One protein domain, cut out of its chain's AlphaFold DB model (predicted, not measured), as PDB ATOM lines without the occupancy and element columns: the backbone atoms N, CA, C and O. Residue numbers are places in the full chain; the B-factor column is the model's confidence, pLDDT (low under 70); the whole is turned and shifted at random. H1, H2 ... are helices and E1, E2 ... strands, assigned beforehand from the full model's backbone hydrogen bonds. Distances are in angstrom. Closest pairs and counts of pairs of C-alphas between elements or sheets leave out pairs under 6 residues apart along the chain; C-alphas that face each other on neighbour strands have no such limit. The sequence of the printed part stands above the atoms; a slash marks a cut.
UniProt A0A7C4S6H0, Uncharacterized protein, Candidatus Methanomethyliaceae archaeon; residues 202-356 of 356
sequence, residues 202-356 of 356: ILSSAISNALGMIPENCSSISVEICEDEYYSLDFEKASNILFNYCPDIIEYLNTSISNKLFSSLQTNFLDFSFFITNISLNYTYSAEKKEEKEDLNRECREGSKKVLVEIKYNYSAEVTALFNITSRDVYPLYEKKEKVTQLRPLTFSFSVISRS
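AT A GLANCE: This is residues 202 to 356 of the 356 residues of an uncharacterized protein of Candidatus Methanomethyliaceae archaeon (UniProt A0A7C4S6H0). A long, narrow, twisted ribbon of antiparallel strands makes the length of this rod, with E3 as its spine, E2 along one side of it, and E1 and E4 along the other side near opposite ends. H1 and H5 pack on the ribbon and on each other, H4 crosses it nearer the E1 end, and the E3-E4 hairpin makes the far end. The printed part has 155 residues; along the chain come the named helices H1 and H2, the strand E1, the helices H3, H4 and H5, and then the strands E2, E3 and E4; the class is mixed, helices and strands, and in the branched sheet E3 has three antiparallel neighbours, E1 and E4 on one side of it and E2 on the other side. The whole is extended, with a radius of gyration of the C-alphas of 24.0 A and spans of 81 by 31 by 21 A.

IN THESE COORDINATES: Find C-alpha 306 at (46.568, -9.025, -30.466); from there E3, residues 306 to 335, runs 70.1 A to C-alpha 335 at (44.249, -40.884, 31.880), and it bends by 107 degrees at residue 332. E2, residues 270 to 293, is 61.1 A long and bends by 55 degrees at residue 288; E4, residues 340 to 355, is 42.3 A long and bends by 73 degrees at residue 343. E1 is residues 220 to 226. Look for H1 at residues 202 to 211, from C-alpha 202 at (56.266, -41.125, 0.734), H2 at 216 to 219, H3 at 227 to 231, H4 at 235 to 245, and H5 at 249 to 265, 24.1 A long.

HOW THE PARTS SIT: Begin at E3. E2, E3 and E4 form a meander, each strand the antiparallel neighbour of the one before, and both steps are hairpins. Look for N 282 and O 316 at 2.8 A between E2 and E3, and N 323 and O 350 at 2.8 A between E3 and E4. E1 is antiparallel to E3, with N 223 and O 309 at 2.9 A. H1 is over E3 and E4 at a height over the sheet of 8.0 A, H5 is over E2 and E3 at 7.9 A, and H3 is over E3 at 8.5 A. H1 and H5 touch at C-alphas 206 and 257, 5.2 A, at a steep tilt of 38 degrees, opposite ways. H4, at 8.8 A, runs across the strands, at 74 degrees to E3 on the local plane. H2 and H4 only just touch, with 3 pairs of C-alphas within 8 A, the closest 218 and 242 at 7.0 A. In H1, H3, H4 and H5 every O i to N i+4 pair is within hydrogen-bond range; H2 is too short for one.

THE WHOLE: The C-alphas farthest apart, those of Leu 296 and Lys 339, are 81.7 A apart. The printed part has no cut; the link E2 to E3 is long, with 12 residues, and the other links are tight. The mean pLDDT of the printed part is 83.8, and it is under 70 at residues 292 to 299, 302 to 303, 334 to 338 and 349 to 351.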
ATOM      1  N   ILE A 202      57.514 -40.878   1.456       88.44
ATOM      2  CA  ILE A 202      56.266 -41.125   0.734       88.44
ATOM      3  C   ILE A 202      55.488 -39.841   0.405       88.44
ATOM      4  O   ILE A 202      54.739 -39.828  -0.572       88.44
ATOM      5  N   LEU A 203      55.658 -38.773   1.198       88.31
ATOM      6  CA  LEU A 203      54.993 -37.497   0.960       88.31
ATOM      7  C   LEU A 203      55.647 -36.766  -0.212       88.31
ATOM      8  O   LEU A 203      54.921 -36.382  -1.123       88.31
ATOM      9  N   SER A 204      56.981 -36.660  -0.254       88.06
ATOM     10  CA  SER A 204      57.686 -36.091  -1.414       88.06
ATOM     11  C   SER A 204      57.304 -36.823  -2.700       88.06
ATOM     12  O   SER A 204      56.880 -36.203  -3.673       88.06
ATOM     13  N   SER A 205      57.317 -38.161  -2.670       90.56
ATOM     14  CA  SER A 205      56.913 -38.981  -3.818       90.56
ATOM     15  C   SER A 205      55.469 -38.712  -4.263       90.56
ATOM     16  O   SER A 205      55.195 -38.654  -5.465       90.56
ATOM     17  N   ALA A 206      54.542 -38.528  -3.318       94.19
ATOM     18  CA  ALA A 206      53.159 -38.183  -3.626       94.19
ATOM     19  C   ALA A 206      53.030 -36.780  -4.239       94.19
ATOM     20  O   ALA A 206      52.266 -36.614  -5.190       94.19
ATOM     21  N   ILE A 207      53.805 -35.802  -3.756       93.31
ATOM     22  CA  ILE A 207      53.850 -34.445  -4.317       93.31
ATOM     23  C   ILE A 207      54.380 -34.485  -5.751       93.31
ATOM     24  O   ILE A 207      53.695 -34.017  -6.656       93.31
ATOM     25  N   SER A 208      55.553 -35.083  -5.990       92.81
ATOM     26  CA  SER A 208      56.137 -35.141  -7.336       92.81
ATOM     27  C   SER A 208      55.216 -35.862  -8.321       92.81
ATOM     28  O   SER A 208      55.107 -35.469  -9.482       92.81
ATOM     29  N   ASN A 209      54.512 -36.904  -7.862       94.12
ATOM     30  CA  ASN A 209      53.528 -37.601  -8.683       94.12
ATOM     31  C   ASN A 209      52.328 -36.711  -9.029       94.12
ATOM     32  O   ASN A 209      51.923 -36.688 -10.188       94.12
ATOM     33  N   ALA A 210      51.797 -35.960  -8.061       95.19
ATOM     34  CA  ALA A 210      50.687 -35.042  -8.287       95.19
ATOM     35  C   ALA A 210      51.069 -33.887  -9.227       95.19
ATOM     36  O   ALA A 210      50.300 -33.570 -10.131       95.19
ATOM     37  N   LEU A 211      52.272 -33.320  -9.072       94.31
ATOM     38  CA  LEU A 211      52.809 -32.292  -9.970       94.31
ATOM     39  C   LEU A 211      52.962 -32.816 -11.405       94.31
ATOM     40  O   LEU A 211      52.563 -32.147 -12.353       94.31
ATOM     41  N   GLY A 212      53.471 -34.041 -11.571       92.12
ATOM     42  CA  GLY A 212      53.603 -34.688 -12.880       92.12
ATOM     43  C   GLY A 212      52.278 -35.089 -13.539       92.12
ATOM     44  O   GLY A 212      52.280 -35.497 -14.698       92.12
ATOM     45  N   MET A 213      51.157 -34.999 -12.817       92.25
ATOM     46  CA  MET A 213      49.813 -35.275 -13.331       92.25
ATOM     47  C   MET A 213      48.983 -34.006 -13.559       92.25
ATOM     48  O   MET A 213      47.840 -34.122 -14.006       92.25
ATOM     49  N   ILE A 214      49.532 -32.812 -13.287       92.50
ATOM     50  CA  ILE A 214      48.835 -31.546 -13.543       92.50
ATOM     51  C   ILE A 214      48.351 -31.527 -15.003       92.50
ATOM     52  O   ILE A 214      49.144 -31.798 -15.910       92.50
ATOM     53  N   PRO A 215      47.064 -31.214 -15.250       91.44
ATOM     54  CA  PRO A 215      46.515 -31.167 -16.598       91.44
ATOM     55  C   PRO A 215      47.345 -30.295 -17.547       91.44
ATOM     56  O   PRO A 215      47.866 -29.245 -17.164       91.44
ATOM     57  N   GLU A 216      47.455 -30.709 -18.809       89.81
ATOM     58  CA  GLU A 216      48.270 -30.003 -19.807       89.81
ATOM     59  C   GLU A 216      47.797 -28.556 -20.009       89.81
ATOM     60  O   GLU A 216      48.620 -27.650 -20.080       89.81
ATOM     61  N   ASN A 217      46.483 -28.319 -19.964       89.25
ATOM     62  CA  ASN A 217      45.877 -26.985 -20.028       89.25
ATOM     63  C   ASN A 217      46.153 -26.104 -18.797       89.25
ATOM     64  O   ASN A 217      45.820 -24.925 -18.825       89.25
ATOM     65  N   CYS A 218      46.742 -26.654 -17.734       92.62
ATOM     66  CA  CYS A 218      47.272 -25.896 -16.601       92.62
ATOM     67  C   CYS A 218      48.796 -25.794 -16.639       92.62
ATOM     68  O   CYS A 218      49.368 -24.890 -16.042       92.62
ATOM     69  N   SER A 219      49.477 -26.684 -17.354       93.00
ATOM     70  CA  SER A 219      50.931 -26.618 -17.539       93.00
ATOM     71  C   SER A 219      51.329 -25.694 -18.696       93.00
ATOM     72  O   SER A 219      52.408 -25.103 -18.667       93.00
ATOM     73  N   SER A 220      50.450 -25.533 -19.687       94.88
ATOM     74  CA  SER A 220      50.598 -24.613 -20.812       94.88
ATOM     75  C   SER A 220      49.256 -23.960 -21.143       94.88
ATOM     76  O   SER A 220      48.300 -24.640 -21.520       94.88
ATOM     77  N   ILE A 221      49.175 -22.634 -21.003       94.81
ATOM     78  CA  ILE A 221      47.972 -21.852 -21.306       94.81
ATOM     79  C   ILE A 221      48.246 -20.992 -22.534       94.81
ATOM     80  O   ILE A 221      49.192 -20.209 -22.564       94.81
ATOM     81  N   SER A 222      47.388 -21.116 -23.545       92.12
ATOM     82  CA  SER A 222      47.384 -20.217 -24.698       92.12
ATOM     83  C   SER A 222      46.354 -19.111 -24.494       92.12
ATOM     84  O   SER A 222      45.164 -19.394 -24.358       92.12
ATOM     85  N   VAL A 223      46.811 -17.860 -24.486       91.19
ATOM     86  CA  VAL A 223      45.960 -16.673 -24.337       91.19
ATOM     87  C   VAL A 223      46.212 -15.678 -25.460       91.19
ATOM     88  O   VAL A 223      47.340 -15.506 -25.921       91.19
ATOM     89  N   GLU A 224      45.151 -15.006 -25.895       89.88
ATOM     90  CA  GLU A 224      45.262 -13.835 -26.760       89.88
ATOM     91  C   GLU A 224      45.300 -12.589 -25.873       89.88
ATOM     92  O   GLU A 224      44.323 -12.279 -25.194       89.88
ATOM     93  N   ILE A 225      46.436 -11.892 -25.870       88.38
ATOM     94  CA  ILE A 225      46.634 -10.643 -25.120       88.38
ATOM     95  C   ILE A 225      47.144  -9.547 -26.051       88.38
ATOM     96  O   ILE A 225      47.585  -9.819 -27.173       88.38
ATOM     97  N   CYS A 226      47.070  -8.295 -25.609       88.12
ATOM     98  CA  CYS A 226      47.624  -7.189 -26.381       88.12
ATOM     99  C   CYS A 226      49.160  -7.224 -26.358       88.12
ATOM    100  O   CYS A 226      49.778  -7.646 -25.381       88.12
ATOM    101  N   GLU A 227      49.804  -6.787 -27.437       86.25
ATOM    102  CA  GLU A 227      51.265  -6.839 -27.564       86.25
ATOM    103  C   GLU A 227      51.990  -6.044 -26.460       86.25
ATOM    104  O   GLU A 227      53.006  -6.486 -25.927       86.25
ATOM    105  N   ASP A 228      51.431  -4.910 -26.045       86.12
ATOM    106  CA  ASP A 228      51.909  -4.121 -24.906       86.12
ATOM    107  C   ASP A 228      51.720  -4.832 -23.551       86.12
ATOM    108  O   ASP A 228      52.536  -4.669 -22.637       86.12
ATOM    109  N   GLU A 229      50.692  -5.672 -23.418       86.25
ATOM    110  CA  GLU A 229      50.498  -6.526 -22.243       86.25
ATOM    111  C   GLU A 229      51.502  -7.677 -22.203       86.25
ATOM    112  O   GLU A 229      52.005  -7.991 -21.128       86.25
ATOM    113  N   TYR A 230      51.863  -8.248 -23.356       87.12
ATOM    114  CA  TYR A 230      52.909  -9.269 -23.454       87.12
ATOM    115  C   TYR A 230      54.268  -8.742 -22.973       87.12
ATOM    116  O   TYR A 230      54.910  -9.366 -22.128       87.12
ATOM    117  N   TYR A 231      54.690  -7.561 -23.438       86.62
ATOM    118  CA  TYR A 231      55.956  -6.957 -22.993       86.62
ATOM    119  C   TYR A 231      55.945  -6.510 -21.525       86.62
ATOM    120  O   TYR A 231      57.004  -6.261 -20.952       86.62
ATOM    121  N   SER A 232      54.763  -6.410 -20.913       89.62
ATOM    122  CA  SER A 232      54.580  -6.080 -19.497       89.62
ATOM    123  C   SER A 232      54.020  -7.250 -18.682       89.62
ATOM    124  O   SER A 232      53.431  -7.024 -17.621       89.62
ATOM    125  N   LEU A 233      54.161  -8.485 -19.177       90.31
ATOM    126  CA  LEU A 233      53.713  -9.691 -18.493       90.31
ATOM    127  C   LEU A 233      54.665 -10.003 -17.336       90.31
ATOM    128  O   LEU A 233      55.769 -10.514 -17.534       90.31
ATOM    129  N   ASP A 234      54.218  -9.704 -16.125       92.31
ATOM    130  CA  ASP A 234      54.906 -10.010 -14.877       92.31
ATOM    131  C   ASP A 234      54.280 -11.225 -14.170       92.31
ATOM    132  O   ASP A 234      53.317 -11.839 -14.642       92.31
ATOM    133  N   PHE A 235      54.856 -11.584 -13.022       90.50
ATOM    134  CA  PHE A 235      54.398 -12.711 -12.217       90.50
ATOM    135  C   PHE A 235      52.942 -12.560 -11.761       90.50
ATOM    136  O   PHE A 235      52.205 -13.541 -11.770       90.50
ATOM    137  N   GLU A 236      52.507 -11.352 -11.391       93.12
ATOM    138  CA  GLU A 236      51.139 -11.112 -10.922       93.12
ATOM    139  C   GLU A 236      50.123 -11.357 -12.044       93.12
ATOM    140  O   GLU A 236      49.132 -12.064 -11.853       93.12
ATOM    141  N   LYS A 237      50.395 -10.857 -13.252       92.62
ATOM    142  CA  LYS A 237      49.539 -11.113 -14.418       92.62
ATOM    143  C   LYS A 237      49.553 -12.582 -14.835       92.62
ATOM    144  O   LYS A 237      48.487 -13.142 -15.089       92.62
ATOM    145  N   ALA A 238      50.723 -13.222 -14.870       91.50
ATOM    146  CA  ALA A 238      50.832 -14.647 -15.182       91.50
ATOM    147  C   ALA A 238      50.105 -15.522 -14.141       91.50
ATOM    148  O   ALA A 238      49.468 -16.508 -14.510       91.50
ATOM    149  N   SER A 239      50.146 -15.134 -12.863       92.25
ATOM    150  CA  SER A 239      49.383 -15.746 -11.769       92.25
ATOM    151  C   SER A 239      47.879 -15.630 -11.999       92.25
ATOM    152  O   SER A 239      47.160 -16.626 -11.958       92.25
ATOM    153  N   ASN A 240      47.397 -14.424 -12.310       93.25
ATOM    154  CA  ASN A 240      45.979 -14.193 -12.579       93.25
ATOM    155  C   ASN A 240      45.486 -15.017 -13.776       93.25
ATOM    156  O   ASN A 240      44.399 -15.588 -13.718       93.25
ATOM    157  N   ILE A 241      46.288 -15.136 -14.840       93.31
ATOM    158  CA  ILE A 241      45.966 -16.009 -15.976       93.31
ATOM    159  C   ILE A 241      45.866 -17.468 -15.519       93.31
ATOM    160  O   ILE A 241      44.867 -18.121 -15.816       93.31
ATOM    161  N   LEU A 242      46.834 -17.966 -14.744       93.50
ATOM    162  CA  LEU A 242      46.803 -19.335 -14.234       93.50
ATOM    163  C   LEU A 242      45.526 -19.617 -13.438       93.50
ATOM    164  O   LEU A 242      44.825 -20.576 -13.743       93.50
ATOM    165  N   PHE A 243      45.190 -18.784 -12.454       92.69
ATOM    166  CA  PHE A 243      44.030 -19.028 -11.592       92.69
ATOM    167  C   PHE A 243      42.685 -18.782 -12.284       92.69
ATOM    168  O   PHE A 243      41.680 -19.351 -11.868       92.69
ATOM    169  N   ASN A 244      42.650 -18.005 -13.368       93.88
ATOM    170  CA  ASN A 244      41.446 -17.873 -14.189       93.88
ATOM    171  C   ASN A 244      41.173 -19.131 -15.023       93.88
ATOM    172  O   ASN A 244      40.021 -19.528 -15.178       93.88
ATOM    173  N   TYR A 245      42.220 -19.753 -15.570       93.06
ATOM    174  CA  TYR A 245      42.090 -20.949 -16.410       93.06
ATOM    175  C   TYR A 245      42.100 -22.252 -15.600       93.06
ATOM    176  O   TYR A 245      41.512 -23.246 -16.022       93.06
ATOM    177  N   CYS A 246      42.742 -22.236 -14.434       93.94
ATOM    178  CA  CYS A 246      42.914 -23.368 -13.531       93.94
ATOM    179  C   CYS A 246      42.600 -22.974 -12.078       93.94
ATOM    180  O   CYS A 246      43.479 -23.058 -11.214       93.94
ATOM    181  N   PRO A 247      41.351 -22.558 -11.784       92.88
ATOM    182  CA  PRO A 247      40.959 -22.106 -10.447       92.88
ATOM    183  C   PRO A 247      41.140 -23.191  -9.377       92.88
ATOM    184  O   PRO A 247      41.508 -22.889  -8.243       92.88
ATOM    185  N   ASP A 248      40.984 -24.460  -9.761       92.88
ATOM    186  CA  ASP A 248      40.962 -25.595  -8.833       92.88
ATOM    187  C   ASP A 248      42.308 -26.340  -8.755       92.88
ATOM    188  O   ASP A 248      42.373 -27.465  -8.257       92.88
ATOM    189  N   ILE A 249      43.412 -25.752  -9.238       92.25
ATOM    190  CA  ILE A 249      44.720 -26.437  -9.288       92.25
ATOM    191  C   ILE A 249      45.194 -26.914  -7.903       92.25
ATOM    192  O   ILE A 249      45.779 -27.989  -7.775       92.25
ATOM    193  N   ILE A 250      44.889 -26.155  -6.848       90.88
ATOM    194  CA  ILE A 250      45.224 -26.522  -5.464       90.88
ATOM    195  C   ILE A 250      44.360 -27.688  -4.973       90.88
ATOM    196  O   ILE A 250      44.878 -28.617  -4.350       90.88
ATOM    197  N   GLU A 251      43.059 -27.681  -5.274       92.38
ATOM    198  CA  GLU A 251      42.152 -28.778  -4.916       92.38
ATOM    199  C   GLU A 251      42.518 -30.067  -5.664       92.38
ATOM    200  O   GLU A 251      42.535 -31.156  -5.077       92.38
ATOM    201  N   TYR A 252      42.903 -29.940  -6.936       93.38
ATOM    202  CA  TYR A 252      43.429 -31.038  -7.737       93.38
ATOM    203  C   TYR A 252      44.668 -31.664  -7.087       93.38
ATOM    204  O   TYR A 252      44.717 -32.884  -6.894       93.38
ATOM    205  N   LEU A 253      45.649 -30.842  -6.696       93.19
ATOM    206  CA  LEU A 253      46.856 -31.316  -6.020       93.19
ATOM    207  C   LEU A 253      46.521 -32.014  -4.703       93.19
ATOM    208  O   LEU A 253      46.990 -33.128  -4.477       93.19
ATOM    209  N   ASN A 254      45.663 -31.415  -3.875       91.81
ATOM    210  CA  ASN A 254      45.216 -32.014  -2.618       91.81
ATOM    211  C   ASN A 254      44.619 -33.412  -2.831       91.81
ATOM    212  O   ASN A 254      45.020 -34.383  -2.181       91.81
ATOM    213  N   THR A 255      43.699 -33.527  -3.788       94.00
ATOM    214  CA  THR A 255      43.037 -34.790  -4.128       94.00
ATOM    215  C   THR A 255      44.035 -35.827  -4.637       94.00
ATOM    216  O   THR A 255      44.032 -36.974  -4.183       94.00
ATOM    217  N   SER A 256      44.928 -35.432  -5.546       94.19
ATOM    218  CA  SER A 256      45.916 -36.329  -6.149       94.19
ATOM    219  C   SER A 256      46.921 -36.853  -5.116       94.19
ATOM    220  O   SER A 256      47.119 -38.068  -4.996       94.19
ATOM    221  N   ILE A 257      47.464 -35.962  -4.278       94.31
ATOM    222  CA  ILE A 257      48.362 -36.323  -3.172       94.31
ATOM    223  C   ILE A 257      47.640 -37.259  -2.200       94.31
ATOM    224  O   ILE A 257      48.174 -38.314  -1.854       94.31
ATOM    225  N   SER A 258      46.413 -36.922  -1.795       92.00
ATOM    226  CA  SER A 258      45.629 -37.738  -0.862       92.00
ATOM    227  C   SER A 258      45.382 -39.149  -1.394       92.00
ATOM    228  O   SER A 258      45.621 -40.128  -0.688       92.00
ATOM    229  N   ASN A 259      44.987 -39.291  -2.660       92.62
ATOM    230  CA  ASN A 259      44.785 -40.601  -3.285       92.62
ATOM    231  C   ASN A 259      46.081 -41.426  -3.324       92.62
ATOM    232  O   ASN A 259      46.085 -42.638  -3.051       92.62
ATOM    233  N   LYS A 260      47.208 -40.773  -3.625       92.50
ATOM    234  CA  LYS A 260      48.514 -41.433  -3.666       92.50
ATOM    235  C   LYS A 260      48.980 -41.873  -2.279       92.50
ATOM    236  O   LYS A 260      49.456 -43.002  -2.131       92.50
ATOM    237  N   LEU A 261      48.802 -41.035  -1.262       90.75
ATOM    238  CA  LEU A 261      49.096 -41.382   0.128       90.75
ATOM    239  C   LEU A 261      48.205 -42.527   0.612       90.75
ATOM    240  O   LEU A 261      48.717 -43.504   1.155       90.75
ATOM    241  N   PHE A 262      46.896 -42.461   0.351       89.44
ATOM    242  CA  PHE A 262      45.943 -43.489   0.772       89.44
ATOM    243  C   PHE A 262      46.318 -44.867   0.223       89.44
ATOM    244  O   PHE A 262      46.432 -45.824   0.982       89.44
ATOM    245  N   SER A 263      46.596 -44.967  -1.078       88.81
ATOM    246  CA  SER A 263      47.022 -46.230  -1.700       88.81
ATOM    247  C   SER A 263      48.371 -46.741  -1.180       88.81
ATOM    248  O   SER A 263      48.572 -47.948  -1.059       88.81
ATOM    249  N   SER A 264      49.292 -45.842  -0.830       87.38
ATOM    250  CA  SER A 264      50.661 -46.201  -0.441       87.38
ATOM    251  C   SER A 264      50.817 -46.532   1.055       87.38
ATOM    252  O   SER A 264      51.825 -47.137   1.448       87.38
ATOM    253  N   LEU A 265      49.837 -46.146   1.879       86.12
ATOM    254  CA  LEU A 265      49.808 -46.357   3.331       86.12
ATOM    255  C   LEU A 265      48.866 -47.485   3.781       86.12
ATOM    256  O   LEU A 265      48.817 -47.773   4.974       86.12
ATOM    257  N   GLN A 266      48.141 -48.143   2.871       78.50
ATOM    258  CA  GLN A 266      47.273 -49.270   3.223       78.50
ATOM    259  C   GLN A 266      48.062 -50.443   3.823       78.50
ATOM    260  O   GLN A 266      49.023 -50.940   3.234       78.50
ATOM    261  N   THR A 267      47.616 -50.930   4.986       77.19
ATOM    262  CA  THR A 267      48.147 -52.146   5.620       77.19
ATOM    263  C   THR A 267      47.037 -52.950   6.291       77.19
ATOM    264  O   THR A 267      45.991 -52.413   6.650       77.19
ATOM    265  N   ASN A 268      47.298 -54.235   6.540       75.44
ATOM    266  CA  ASN A 268      46.354 -55.120   7.226       75.44
ATOM    267  C   ASN A 268      46.454 -55.089   8.759       75.44
ATOM    268  O   ASN A 268      45.642 -55.736   9.416       75.44
ATOM    269  N   PHE A 269      47.442 -54.406   9.340       71.81
ATOM    270  CA  PHE A 269      47.784 -54.544  10.764       71.81
ATOM    271  C   PHE A 269      47.796 -53.218  11.541       71.81
ATOM    272  O   PHE A 269      47.872 -53.233  12.768       71.81
ATOM    273  N   LEU A 270      47.670 -52.087  10.847       79.56
ATOM    274  CA  LEU A 270      47.611 -50.743  11.415       79.56
ATOM    275  C   LEU A 270      46.468 -49.967  10.771       79.56
ATOM    276  O   LEU A 270      46.200 -50.131   9.578       79.56
ATOM    277  N   ASP A 271      45.847 -49.101  11.561       81.12
ATOM    278  CA  ASP A 271      44.864 -48.146  11.077       81.12
ATOM    279  C   ASP A 271      45.544 -46.789  10.885       81.12
ATOM    280  O   ASP A 271      46.301 -46.323  11.742       81.12
ATOM    281  N   PHE A 272      45.291 -46.167   9.738       81.00
ATOM    282  CA  PHE A 272      45.910 -44.910   9.341       81.00
ATOM    283  C   PHE A 272      44.839 -43.873   9.073       81.00
ATOM    284  O   PHE A 272      43.890 -44.127   8.331       81.00
ATOM    285  N   SER A 273      45.038 -42.682   9.615       79.31
ATOM    286  CA  SER A 273      44.371 -41.484   9.134       79.31
ATOM    287  C   SER A 273      45.406 -40.403   8.885       79.31
ATOM    288  O   SER A 273      46.439 -40.333   9.552       79.31
ATOM    289  N   PHE A 274      45.152 -39.583   7.877       80.75
ATOM    290  CA  PHE A 274      45.976 -38.426   7.594       80.75
ATOM    291  C   PHE A 274      45.110 -37.278   7.101       80.75
ATOM    292  O   PHE A 274      44.018 -37.492   6.575       80.75
ATOM    293  N   PHE A 275      45.619 -36.068   7.279       79.75
ATOM    294  CA  PHE A 275      44.965 -34.835   6.877       79.75
ATOM    295  C   PHE A 275      46.018 -33.902   6.298       79.75
ATOM    296  O   PHE A 275      46.993 -33.577   6.974       79.75
ATOM    297  N   ILE A 276      45.832 -33.472   5.054       81.50
ATOM    298  CA  ILE A 276      46.664 -32.422   4.470       81.50
ATOM    299  C   ILE A 276      46.174 -31.095   5.044       81.50
ATOM    300  O   ILE A 276      45.005 -30.747   4.890       81.50
ATOM    301  N   THR A 277      47.047 -30.389   5.758       80.25
ATOM    302  CA  THR A 277      46.694 -29.134   6.436       80.25
ATOM    303  C   THR A 277      47.040 -27.915   5.604       80.25
ATOM    304  O   THR A 277      46.352 -26.905   5.700       80.25
ATOM    305  N   ASN A 278      48.097 -27.999   4.796       83.19
ATOM    306  CA  ASN A 278      48.519 -26.903   3.941       83.19
ATOM    307  C   ASN A 278      49.171 -27.415   2.655       83.19
ATOM    308  O   ASN A 278      49.910 -28.401   2.677       83.19
ATOM    309  N   ILE A 279      48.930 -26.696   1.561       87.69
ATOM    310  CA  ILE A 279      49.602 -26.866   0.274       87.69
ATOM    311  C   ILE A 279      50.028 -25.478  -0.192       87.69
ATOM    312  O   ILE A 279      49.191 -24.631  -0.494       87.69
ATOM    313  N   SER A 280      51.335 -25.257  -0.272       88.69
ATOM    314  CA  SER A 280      51.917 -24.077  -0.895       88.69
ATOM    315  C   SER A 280      52.416 -24.463  -2.282       88.69
ATOM    316  O   SER A 280      53.399 -25.193  -2.419       88.69
ATOM    317  N   LEU A 281      51.707 -24.002  -3.313       91.19
ATOM    318  CA  LEU A 281      52.110 -24.167  -4.705       91.19
ATOM    319  C   LEU A 281      52.990 -22.990  -5.113       91.19
ATOM    320  O   LEU A 281      52.547 -21.843  -5.118       91.19
ATOM    321  N   ASN A 282      54.220 -23.294  -5.495       91.12
ATOM    322  CA  ASN A 282      55.139 -22.357  -6.109       91.12
ATOM    323  C   ASN A 282      55.240 -22.674  -7.601       91.12
ATOM    324  O   ASN A 282      55.127 -23.824  -8.027       91.12
ATOM    325  N   TYR A 283      55.457 -21.652  -8.418       91.81
ATOM    326  CA  TYR A 283      55.672 -21.858  -9.841       91.81
ATOM    327  C   TYR A 283      56.542 -20.770 -10.444       91.81
ATOM    328  O   TYR A 283      56.617 -19.639  -9.965       91.81
ATOM    329  N   THR A 284      57.198 -21.140 -11.533       93.12
ATOM    330  CA  THR A 284      57.859 -20.215 -12.451       93.12
ATOM    331  C   THR A 284      57.141 -20.277 -13.787       93.12
ATOM    332  O   THR A 284      56.515 -21.291 -14.099       93.12
ATOM    333  N   TYR A 285      57.209 -19.202 -14.568       94.50
ATOM    334  CA  TYR A 285      56.597 -19.174 -15.889       94.50
ATOM    335  C   TYR A 285      57.594 -18.743 -16.960       94.50
ATOM    336  O   TYR A 285      58.568 -18.038 -16.695       94.50
ATOM    337  N   SER A 286      57.319 -19.172 -18.185       94.31
ATOM    338  CA  SER A 286      57.937 -18.653 -19.403       94.31
ATOM    339  C   SER A 286      56.837 -18.374 -20.416       94.31
ATOM    340  O   SER A 286      55.878 -19.137 -20.500       94.31
ATOM    341  N   ALA A 287      56.952 -17.272 -21.149       92.94
ATOM    342  CA  ALA A 287      55.972 -16.870 -22.147       92.94
ATOM    343  C   ALA A 287      56.632 -16.810 -23.525       92.94
ATOM    344  O   ALA A 287      57.721 -16.257 -23.671       92.94
ATOM    345  N   GLU A 288      55.968 -17.379 -24.526       92.50
ATOM    346  CA  GLU A 288      56.441 -17.422 -25.906       92.50
ATOM    347  C   GLU A 288      55.338 -16.930 -26.850       92.50
ATOM    348  O   GLU A 288      54.212 -17.429 -26.839       92.50
ATOM    349  N   LYS A 289      55.664 -15.939 -27.684       90.50
ATOM    350  CA  LYS A 289      54.771 -15.437 -28.736       90.50
ATOM    351  C   LYS A 289      54.712 -16.465 -29.875       90.50
ATOM    352  O   LYS A 289      55.732 -16.751 -30.494       90.50
ATOM    353  N   LYS A 290      53.523 -17.015 -30.143       86.00
ATOM    354  CA  LYS A 290      53.289 -18.071 -31.148       86.00
ATOM    355  C   LYS A 290      52.939 -17.521 -32.523       86.00
ATOM    356  O   LYS A 290      53.416 -18.044 -33.524       86.00
ATOM    357  N   GLU A 291      52.088 -16.498 -32.576       76.44
ATOM    358  CA  GLU A 291      51.548 -15.983 -33.836       76.44
ATOM    359  C   GLU A 291      51.063 -14.534 -33.681       76.44
ATOM    360  O   GLU A 291      50.553 -14.141 -32.625       76.44
ATOM    361  N   GLU A 292      51.226 -13.733 -34.735       68.00
ATOM    362  CA  GLU A 292      50.647 -12.391 -34.840       68.00
ATOM    363  C   GLU A 292      49.331 -12.464 -35.606       68.00
ATOM    364  O   GLU A 292      49.305 -12.914 -36.752       68.00
ATOM    365  N   LYS A 293      48.242 -11.979 -35.001       64.88
ATOM    366  CA  LYS A 293      46.974 -11.792 -35.705       64.88
ATOM    367  C   LYS A 293      46.761 -10.305 -35.959       64.88
ATOM    368  O   LYS A 293      46.613  -9.513 -35.030       64.88
ATOM    369  N   GLU A 294      46.738  -9.914 -37.231       58.94
ATOM    370  CA  GLU A 294      46.278  -8.584 -37.634       58.94
ATOM    371  C   GLU A 294      44.750  -8.538 -37.604       58.94
ATOM    372  O   GLU A 294      44.101  -8.646 -38.639       58.94
ATOM    373  N   ASP A 295      44.166  -8.378 -36.415       55.50
ATOM    374  CA  ASP A 295      42.740  -8.079 -36.288       55.50
ATOM    375  C   ASP A 295      42.519  -6.614 -35.888       55.50
ATOM    376  O   ASP A 295      42.866  -6.164 -34.796       55.50
ATOM    377  N   LEU A 296      41.927  -5.862 -36.822       52.03
ATOM    378  CA  LEU A 296      41.660  -4.419 -36.763       52.03
ATOM    379  C   LEU A 296      40.385  -4.049 -35.981       52.03
ATOM    380  O   LEU A 296      39.994  -2.884 -35.961       52.03
ATOM    381  N   ASN A 297      39.724  -5.005 -35.324       52.47
ATOM    382  CA  ASN A 297      38.446  -4.766 -34.652       52.47
ATOM    383  C   ASN A 297      38.516  -5.023 -33.139       52.47
ATOM    384  O   ASN A 297      38.166  -6.094 -32.663       52.47
ATOM    385  N   ARG A 298      38.902  -3.949 -32.427       57.88
ATOM    386  CA  ARG A 298      38.695  -3.614 -30.998       57.88
ATOM    387  C   ARG A 298      39.174  -4.612 -29.928       57.88
ATOM    388  O   ARG A 298      38.637  -5.698 -29.798       57.88
ATOM    389  N   GLU A 299      40.104  -4.127 -29.091       67.56
ATOM    390  CA  GLU A 299      40.165  -4.229 -27.605       67.56
ATOM    391  C   GLU A 299      41.554  -3.864 -27.053       67.56
ATOM    392  O   GLU A 299      41.696  -3.645 -25.857       67.56
ATOM    393  N   CYS A 300      42.565  -3.722 -27.910       71.50
ATOM    394  CA  CYS A 300      43.876  -3.200 -27.524       71.50
ATOM    395  C   CYS A 300      43.946  -1.678 -27.698       71.50
ATOM    396  O   CYS A 300      43.170  -1.094 -28.463       71.50
ATOM    397  N   ARG A 301      44.872  -1.015 -26.986       74.50
ATOM    398  CA  ARG A 301      45.142   0.421 -27.184       74.50
ATOM    399  C   ARG A 301      45.447   0.701 -28.657       74.50
ATOM    400  O   ARG A 301      46.019  -0.139 -29.346       74.50
ATOM    401  N   GLU A 302      45.058   1.881 -29.128       66.81
ATOM    402  CA  GLU A 302      45.231   2.306 -30.518       66.81
ATOM    403  C   GLU A 302      46.697   2.110 -30.964       66.81
ATOM    404  O   GLU A 302      47.609   2.711 -30.398       66.81
ATOM    405  N   GLY A 303      46.924   1.204 -31.926       67.94
ATOM    406  CA  GLY A 303      48.257   0.827 -32.424       67.94
ATOM    407  C   GLY A 303      48.859  -0.477 -31.871       67.94
ATOM    408  O   GLY A 303      49.885  -0.907 -32.390       67.94
ATOM    409  N   SER A 304      48.242  -1.127 -30.879       73.31
ATOM    410  CA  SER A 304      48.670  -2.433 -30.347       73.31
ATOM    411  C   SER A 304      47.908  -3.584 -31.019       73.31
ATOM    412  O   SER A 304      46.689  -3.504 -31.202       73.31
ATOM    413  N   LYS A 305      48.622  -4.648 -31.411       83.81
ATOM    414  CA  LYS A 305      48.048  -5.852 -32.041       83.81
ATOM    415  C   LYS A 305      47.737  -6.921 -30.986       83.81
ATOM    416  O   LYS A 305      48.403  -6.982 -29.953       83.81
ATOM    417  N   LYS A 306      46.763  -7.799 -31.259       85.31
ATOM    418  CA  LYS A 306      46.568  -9.025 -30.466       85.31
ATOM    419  C   LYS A 306      47.637 -10.049 -30.853       85.31
ATOM    420  O   LYS A 306      47.900 -10.280 -32.034       85.31
ATOM    421  N   VAL A 307      48.250 -10.667 -29.851       88.06
ATOM    422  CA  VAL A 307      49.270 -11.703 -30.022       88.06
ATOM    423  C   VAL A 307      48.834 -12.967 -29.296       88.06
ATOM    424  O   VAL A 307      48.325 -12.904 -28.176       88.06
ATOM    425  N   LEU A 308      49.028 -14.119 -29.939       90.31
ATOM    426  CA  LEU A 308      48.830 -15.406 -29.284       90.31
ATOM    427  C   LEU A 308      50.088 -15.733 -28.482       90.31
ATOM    428  O   LEU A 308      51.177 -15.860 -29.051       90.31
ATOM    429  N   VAL A 309      49.936 -15.874 -27.171       91.19
ATOM    430  CA  VAL A 309      51.031 -16.166 -26.245       91.19
ATOM    431  C   VAL A 309      50.779 -17.516 -25.596       91.19
ATOM    432  O   VAL A 309      49.704 -17.762 -25.054       91.19
ATOM    433  N   GLU A 310      51.780 -18.391 -25.646       94.31
ATOM    434  CA  GLU A 310      51.817 -19.613 -24.850       94.31
ATOM    435  C   GLU A 310      52.589 -19.331 -23.559       94.31
ATOM    436  O   GLU A 310      53.767 -18.976 -23.601       94.31
ATOM    437  N   ILE A 311      51.929 -19.493 -22.413       93.81
ATOM    438  CA  ILE A 311      52.536 -19.371 -21.089       93.81
ATOM    439  C   ILE A 311      52.701 -20.774 -20.509       93.81
ATOM    440  O   ILE A 311      51.717 -21.464 -20.246       93.81
ATOM    441  N   LYS A 312      53.951 -21.187 -20.301       95.69
ATOM    442  CA  LYS A 312      54.316 -22.473 -19.696       95.69
ATOM    443  C   LYS A 312      54.651 -22.279 -18.229       95.69
ATOM    444  O   LYS A 312      55.468 -21.412 -17.911       95.69
ATOM    445  N   TYR A 313      54.084 -23.120 -17.372       94.06
ATOM    446  CA  TYR A 313      54.282 -23.094 -15.927       94.06
ATOM    447  C   TYR A 313      55.086 -24.314 -15.473       94.06
ATOM    448  O   TYR A 313      54.773 -25.446 -15.830       94.06
ATOM    449  N   ASN A 314      56.113 -24.074 -14.660       93.25
ATOM    450  CA  ASN A 314      56.877 -25.109 -13.969       93.25
ATOM    451  C   ASN A 314      56.581 -25.029 -12.478       93.25
ATOM    452  O   ASN A 314      56.854 -24.003 -11.853       93.25
ATOM    453  N   TYR A 315      56.056 -26.118 -11.927       93.62
ATOM    454  CA  TYR A 315      55.535 -26.174 -10.568       93.62
ATOM    455  C   TYR A 315      56.518 -26.806  -9.583       93.62
ATOM    456  O   TYR A 315      57.220 -27.760  -9.909       93.62
ATOM    457  N   SER A 316      56.490 -26.308  -8.354       92.06
ATOM    458  CA  SER A 316      57.017 -26.955  -7.156       92.06
ATOM    459  C   SER A 316      56.000 -26.797  -6.033       92.06
ATOM    460  O   SER A 316      55.198 -25.864  -6.032       92.06
ATOM    461  N   ALA A 317      55.981 -27.712  -5.075       89.69
ATOM    462  CA  ALA A 317      55.009 -27.635  -3.991       89.69
ATOM    463  C   ALA A 317      55.634 -28.014  -2.657       89.69
ATOM    464  O   ALA A 317      56.425 -28.951  -2.565       89.69
ATOM    465  N   GLU A 318      55.240 -27.280  -1.622       86.62
ATOM    466  CA  GLU A 318      55.452 -27.637  -0.228       86.62
ATOM    467  C   GLU A 318      54.120 -28.076   0.370       86.62
ATOM    468  O   GLU A 318      53.108 -27.388   0.231       86.62
ATOM    469  N   VAL A 319      54.116 -29.223   1.042       83.19
ATOM    470  CA  VAL A 319      52.905 -29.787   1.637       83.19
ATOM    471  C   VAL A 319      53.161 -30.148   3.083       83.19
ATOM    472  O   VAL A 319      54.150 -30.811   3.402       83.19
ATOM    473  N   THR A 320      52.216 -29.755   3.932       80.50
ATOM    474  CA  THR A 320      52.159 -30.143   5.337       80.50
ATOM    475  C   THR A 320      51.002 -31.110   5.536       80.50
ATOM    476  O   THR A 320      49.862 -30.809   5.176       80.50
ATOM    477  N   ALA A 321      51.278 -32.272   6.124       78.94
ATOM    478  CA  ALA A 321      50.271 -33.286   6.409       78.94
ATOM    479  C   ALA A 321      50.407 -33.839   7.831       78.94
ATOM    480  O   ALA A 321      51.502 -34.165   8.280       78.94
ATOM    481  N   LEU A 322      49.281 -33.973   8.528       76.75
ATOM    482  CA  LEU A 322      49.177 -34.635   9.825       76.75
ATOM    483  C   LEU A 322      48.866 -36.114   9.617       76.75
ATOM    484  O   LEU A 322      47.914 -36.448   8.921       76.75
ATOM    485  N   PHE A 323      49.627 -36.988  10.261       79.75
ATOM    486  CA  PHE A 323      49.467 -38.434  10.240       79.75
ATOM    487  C   PHE A 323      49.149 -38.952  11.637       79.75
ATOM    488  O   PHE A 323      49.787 -38.577  12.619       79.75
ATOM    489  N   ASN A 324      48.189 -39.868  11.699       76.44
ATOM    490  CA  ASN A 324      47.843 -40.643  12.876       76.44
ATOM    491  C   ASN A 324      47.896 -42.126  12.517       76.44
ATOM    492  O   ASN A 324      47.157 -42.606  11.656       76.44
ATOM    493  N   ILE A 325      48.769 -42.858  13.198       78.62
ATOM    494  CA  ILE A 325      48.982 -44.287  12.982       78.62
ATOM    495  C   ILE A 325      48.624 -45.002  14.262       78.62
ATOM    496  O   ILE A 325      49.220 -44.749  15.305       78.62
ATOM    497  N   THR A 326      47.650 -45.891  14.178       80.25
ATOM    498  CA  THR A 326      47.019 -46.491  15.344       80.25
ATOM    499  C   THR A 326      47.137 -48.007  15.280       80.25
ATOM    500  O   THR A 326      46.855 -48.626  14.253       80.25
ATOM    501  N   SER A 327      47.585 -48.626  16.373       80.56
ATOM    502  CA  SER A 327      47.555 -50.082  16.504       80.56
ATOM    503  C   SER A 327      46.114 -50.571  16.622       80.56
ATOM    504  O   SER A 327      45.303 -49.940  17.285       80.56
ATOM    505  N   ARG A 328      45.791 -51.738  16.064       81.69
ATOM    506  CA  ARG A 328      44.462 -52.348  16.281       81.69
ATOM    507  C   ARG A 328      44.292 -52.956  17.667       81.69
ATOM    508  O   ARG A 328      43.183 -53.027  18.191       81.69
ATOM    509  N   ASP A 329      45.394 -53.410  18.257       79.75
ATOM    510  CA  ASP A 329      45.413 -53.844  19.649       79.75
ATOM    511  C   ASP A 329      45.140 -52.643  20.570       79.75
ATOM    512  O   ASP A 329      45.680 -51.556  20.351       79.75
ATOM    513  N   VAL A 330      44.349 -52.868  21.623       79.12
ATOM    514  CA  VAL A 330      44.055 -51.888  22.677       79.12
ATOM    515  C   VAL A 330      44.708 -52.284  23.998       79.12
ATOM    516  O   VAL A 330      44.822 -53.467  24.326       79.12
ATOM    517  N   TYR A 331      45.107 -51.285  24.780       74.31
ATOM    518  CA  TYR A 331      45.858 -51.445  26.018       74.31
ATOM    519  C   TYR A 331      45.237 -50.613  27.144       74.31
ATOM    520  O   TYR A 331      44.750 -49.510  26.888       74.31
ATOM    521  N   PRO A 332      45.231 -51.113  28.391       70.31
ATOM    522  CA  PRO A 332      44.771 -50.342  29.538       70.31
ATOM    523  C   PRO A 332      45.769 -49.224  29.856       70.31
ATOM    524  O   PRO A 332      46.920 -49.499  30.188       70.31
ATOM    525  N   LEU A 333      45.319 -47.973  29.783       74.81
ATOM    526  CA  LEU A 333      46.134 -46.784  30.042       74.81
ATOM    527  C   LEU A 333      45.470 -45.868  31.067       74.81
ATOM    528  O   LEU A 333      44.244 -45.729  31.070       74.81
ATOM    529  N   TYR A 334      46.277 -45.229  31.918       69.75
ATOM    530  CA  TYR A 334      45.790 -44.235  32.872       69.75
ATOM    531  C   TYR A 334      45.646 -42.867  32.208       69.75
ATOM    532  O   TYR A 334      46.636 -42.284  31.758       69.75
ATOM    533  N   GLU A 335      44.449 -42.286  32.238       66.25
ATOM    534  CA  GLU A 335      44.249 -40.884  31.880       66.25
ATOM    535  C   GLU A 335      44.261 -40.036  33.156       66.25
ATOM    536  O   GLU A 335      43.298 -40.010  33.922       66.25
ATOM    537  N   LYS A 336      45.346 -39.289  33.386       64.88
ATOM    538  CA  LYS A 336      45.479 -38.463  34.598       64.88
ATOM    539  C   LYS A 336      44.387 -37.393  34.716       64.88
ATOM    540  O   LYS A 336      43.950 -37.101  35.828       64.88
ATOM    541  N   LYS A 337      43.970 -36.794  33.592       66.38
ATOM    542  CA  LYS A 337      42.936 -35.744  33.572       66.38
ATOM    543  C   LYS A 337      41.583 -36.285  34.036       66.38
ATOM    544  O   LYS A 337      40.916 -35.648  34.842       66.38
ATOM    545  N   GLU A 338      41.223 -37.474  33.571       65.31
ATOM    546  CA  GLU A 338      39.920 -38.089  33.838       65.31
ATOM    547  C   GLU A 338      39.940 -39.028  35.055       65.31
ATOM    548  O   GLU A 338      38.891 -39.430  35.547       65.31
ATOM    549  N   LYS A 339      41.131 -39.364  35.572       71.62
ATOM    550  CA  LYS A 339      41.362 -40.323  36.665       71.62
ATOM    551  C   LYS A 339      40.754 -41.705  36.405       71.62
ATOM    552  O   LYS A 339      40.396 -42.414  37.346       71.62
ATOM    553  N   VAL A 340      40.675 -42.110  35.141       70.88
ATOM    554  CA  VAL A 340      40.132 -43.405  34.717       70.88
ATOM    555  C   VAL A 340      41.174 -44.202  33.945       70.88
ATOM    556  O   VAL A 340      42.069 -43.644  33.314       70.88
ATOM    557  N   THR A 341      41.050 -45.528  34.009       74.81
ATOM    558  CA  THR A 341      41.770 -46.427  33.104       74.81
ATOM    559  C   THR A 341      40.870 -46.730  31.917       74.81
ATOM    560  O   THR A 341      39.747 -47.194  32.108       74.81
ATOM    561  N   GLN A 342      41.351 -46.473  30.704       78.12
ATOM    562  CA  GLN A 342      40.627 -46.758  29.467       78.12
ATOM    563  C   GLN A 342      41.449 -47.679  28.573       78.12
ATOM    564  O   GLN A 342      42.679 -47.625  28.572       78.12
ATOM    565  N   LEU A 343      40.760 -48.526  27.809       76.12
ATOM    566  CA  LEU A 343      41.386 -49.305  26.749       76.12
ATOM    567  C   LEU A 343      41.601 -48.395  25.544       76.12
ATOM    568  O   LEU A 343      40.634 -47.877  24.987       76.12
ATOM    569  N   ARG A 344      42.857 -48.200  25.149       75.25
ATOM    570  CA  ARG A 344      43.212 -47.383  23.990       75.25
ATOM    571  C   ARG A 344      44.292 -48.045  23.150       75.25
ATOM    572  O   ARG A 344      45.160 -48.724  23.700       75.25
ATOM    573  N   PRO A 345      44.256 -47.855  21.831       77.44
ATOM    574  CA  PRO A 345      45.348 -48.285  20.984       77.44
ATOM    575  C   PRO A 345      46.610 -47.442  21.211       77.44
ATOM    576  O   PRO A 345      46.552 -46.335  21.751       77.44
ATOM    577  N   LEU A 346      47.764 -47.961  20.788       73.81
ATOM    578  CA  LEU A 346      48.965 -47.147  20.638       73.81
ATOM    579  C   LEU A 346      48.794 -46.275  19.399       73.81
ATOM    580  O   LEU A 346      48.625 -46.797  18.298       73.81
ATOM    581  N   THR A 347      48.874 -44.963  19.586       72.75
ATOM    582  CA  THR A 347      48.767 -43.994  18.497       72.75
ATOM    583  C   THR A 347      50.056 -43.198  18.378       72.75
ATOM    584  O   THR A 347      50.577 -42.681  19.365       72.75
ATOM    585  N   PHE A 348      50.551 -43.104  17.151       71.25
ATOM    586  CA  PHE A 348      51.634 -42.227  16.742       71.25
ATOM    587  C   PHE A 348      51.041 -41.090  15.931       71.25
ATOM    588  O   PHE A 348      50.515 -41.321  14.842       71.25
ATOM    589  N   SER A 349      51.137 -39.882  16.471       68.81
ATOM    590  CA  SER A 349      50.628 -38.664  15.849       68.81
ATOM    591  C   SER A 349      51.785 -37.746  15.500       68.81
ATOM    592  O   SER A 349      52.638 -37.482  16.352       68.81
ATOM    593  N   PHE A 350      51.836 -37.288  14.252       66.31
ATOM    594  CA  PHE A 350      52.903 -36.411  13.794       66.31
ATOM    595  C   PHE A 350      52.561 -35.623  12.532       66.31
ATOM    596  O   PHE A 350      51.785 -36.074  11.701       66.31
ATOM    597  N   SER A 351      53.178 -34.454  12.371       64.88
ATOM    598  CA  SER A 351      53.134 -33.660  11.136       64.88
ATOM    599  C   SER A 351      54.314 -34.004  10.235       64.88
ATOM    600  O   SER A 351      55.376 -34.283  10.759       64.88
ATOM    601  N   VAL A 352      54.187 -33.962   8.913       70.81
ATOM    602  CA  VAL A 352      55.304 -34.058   7.961       70.81
ATOM    603  C   VAL A 352      55.216 -32.868   7.023       70.81
ATOM    604  O   VAL A 352      54.139 -32.574   6.508       70.81
ATOM    605  N   ILE A 353      56.350 -32.205   6.799       74.94
ATOM    606  CA  ILE A 353      56.497 -31.146   5.802       74.94
ATOM    607  C   ILE A 353      57.451 -31.678   4.743       74.94
ATOM    608  O   ILE A 353      58.568 -32.070   5.078       74.94
ATOM    609  N   SER A 354      57.017 -31.709   3.487       78.75
ATOM    610  CA  SER A 354      57.861 -32.138   2.372       78.75
ATOM    611  C   SER A 354      57.738 -31.189   1.187       78.75
ATOM    612  O   SER A 354      56.744 -30.472   1.047       78.75
ATOM    613  N   ARG A 355      58.785 -31.162   0.362       80.81
ATOM    614  CA  ARG A 355      58.928 -30.301  -0.815       80.81
ATOM    615  C   ARG A 355      59.298 -31.155  -2.025       80.81
ATOM    616  O   ARG A 355      60.039 -32.129  -1.873       80.81
ATOM    617  N   SER A 356      58.808 -30.774  -3.201       78.75
ATOM    618  CA  SER A 356      59.226 -31.332  -4.494       78.75
ATOM    619  C   SER A 356      59.654 -30.250  -5.462       78.75
ATOM    620  O   SER A 356      59.114 -29.126  -5.367       78.75
TER     621      SER A 356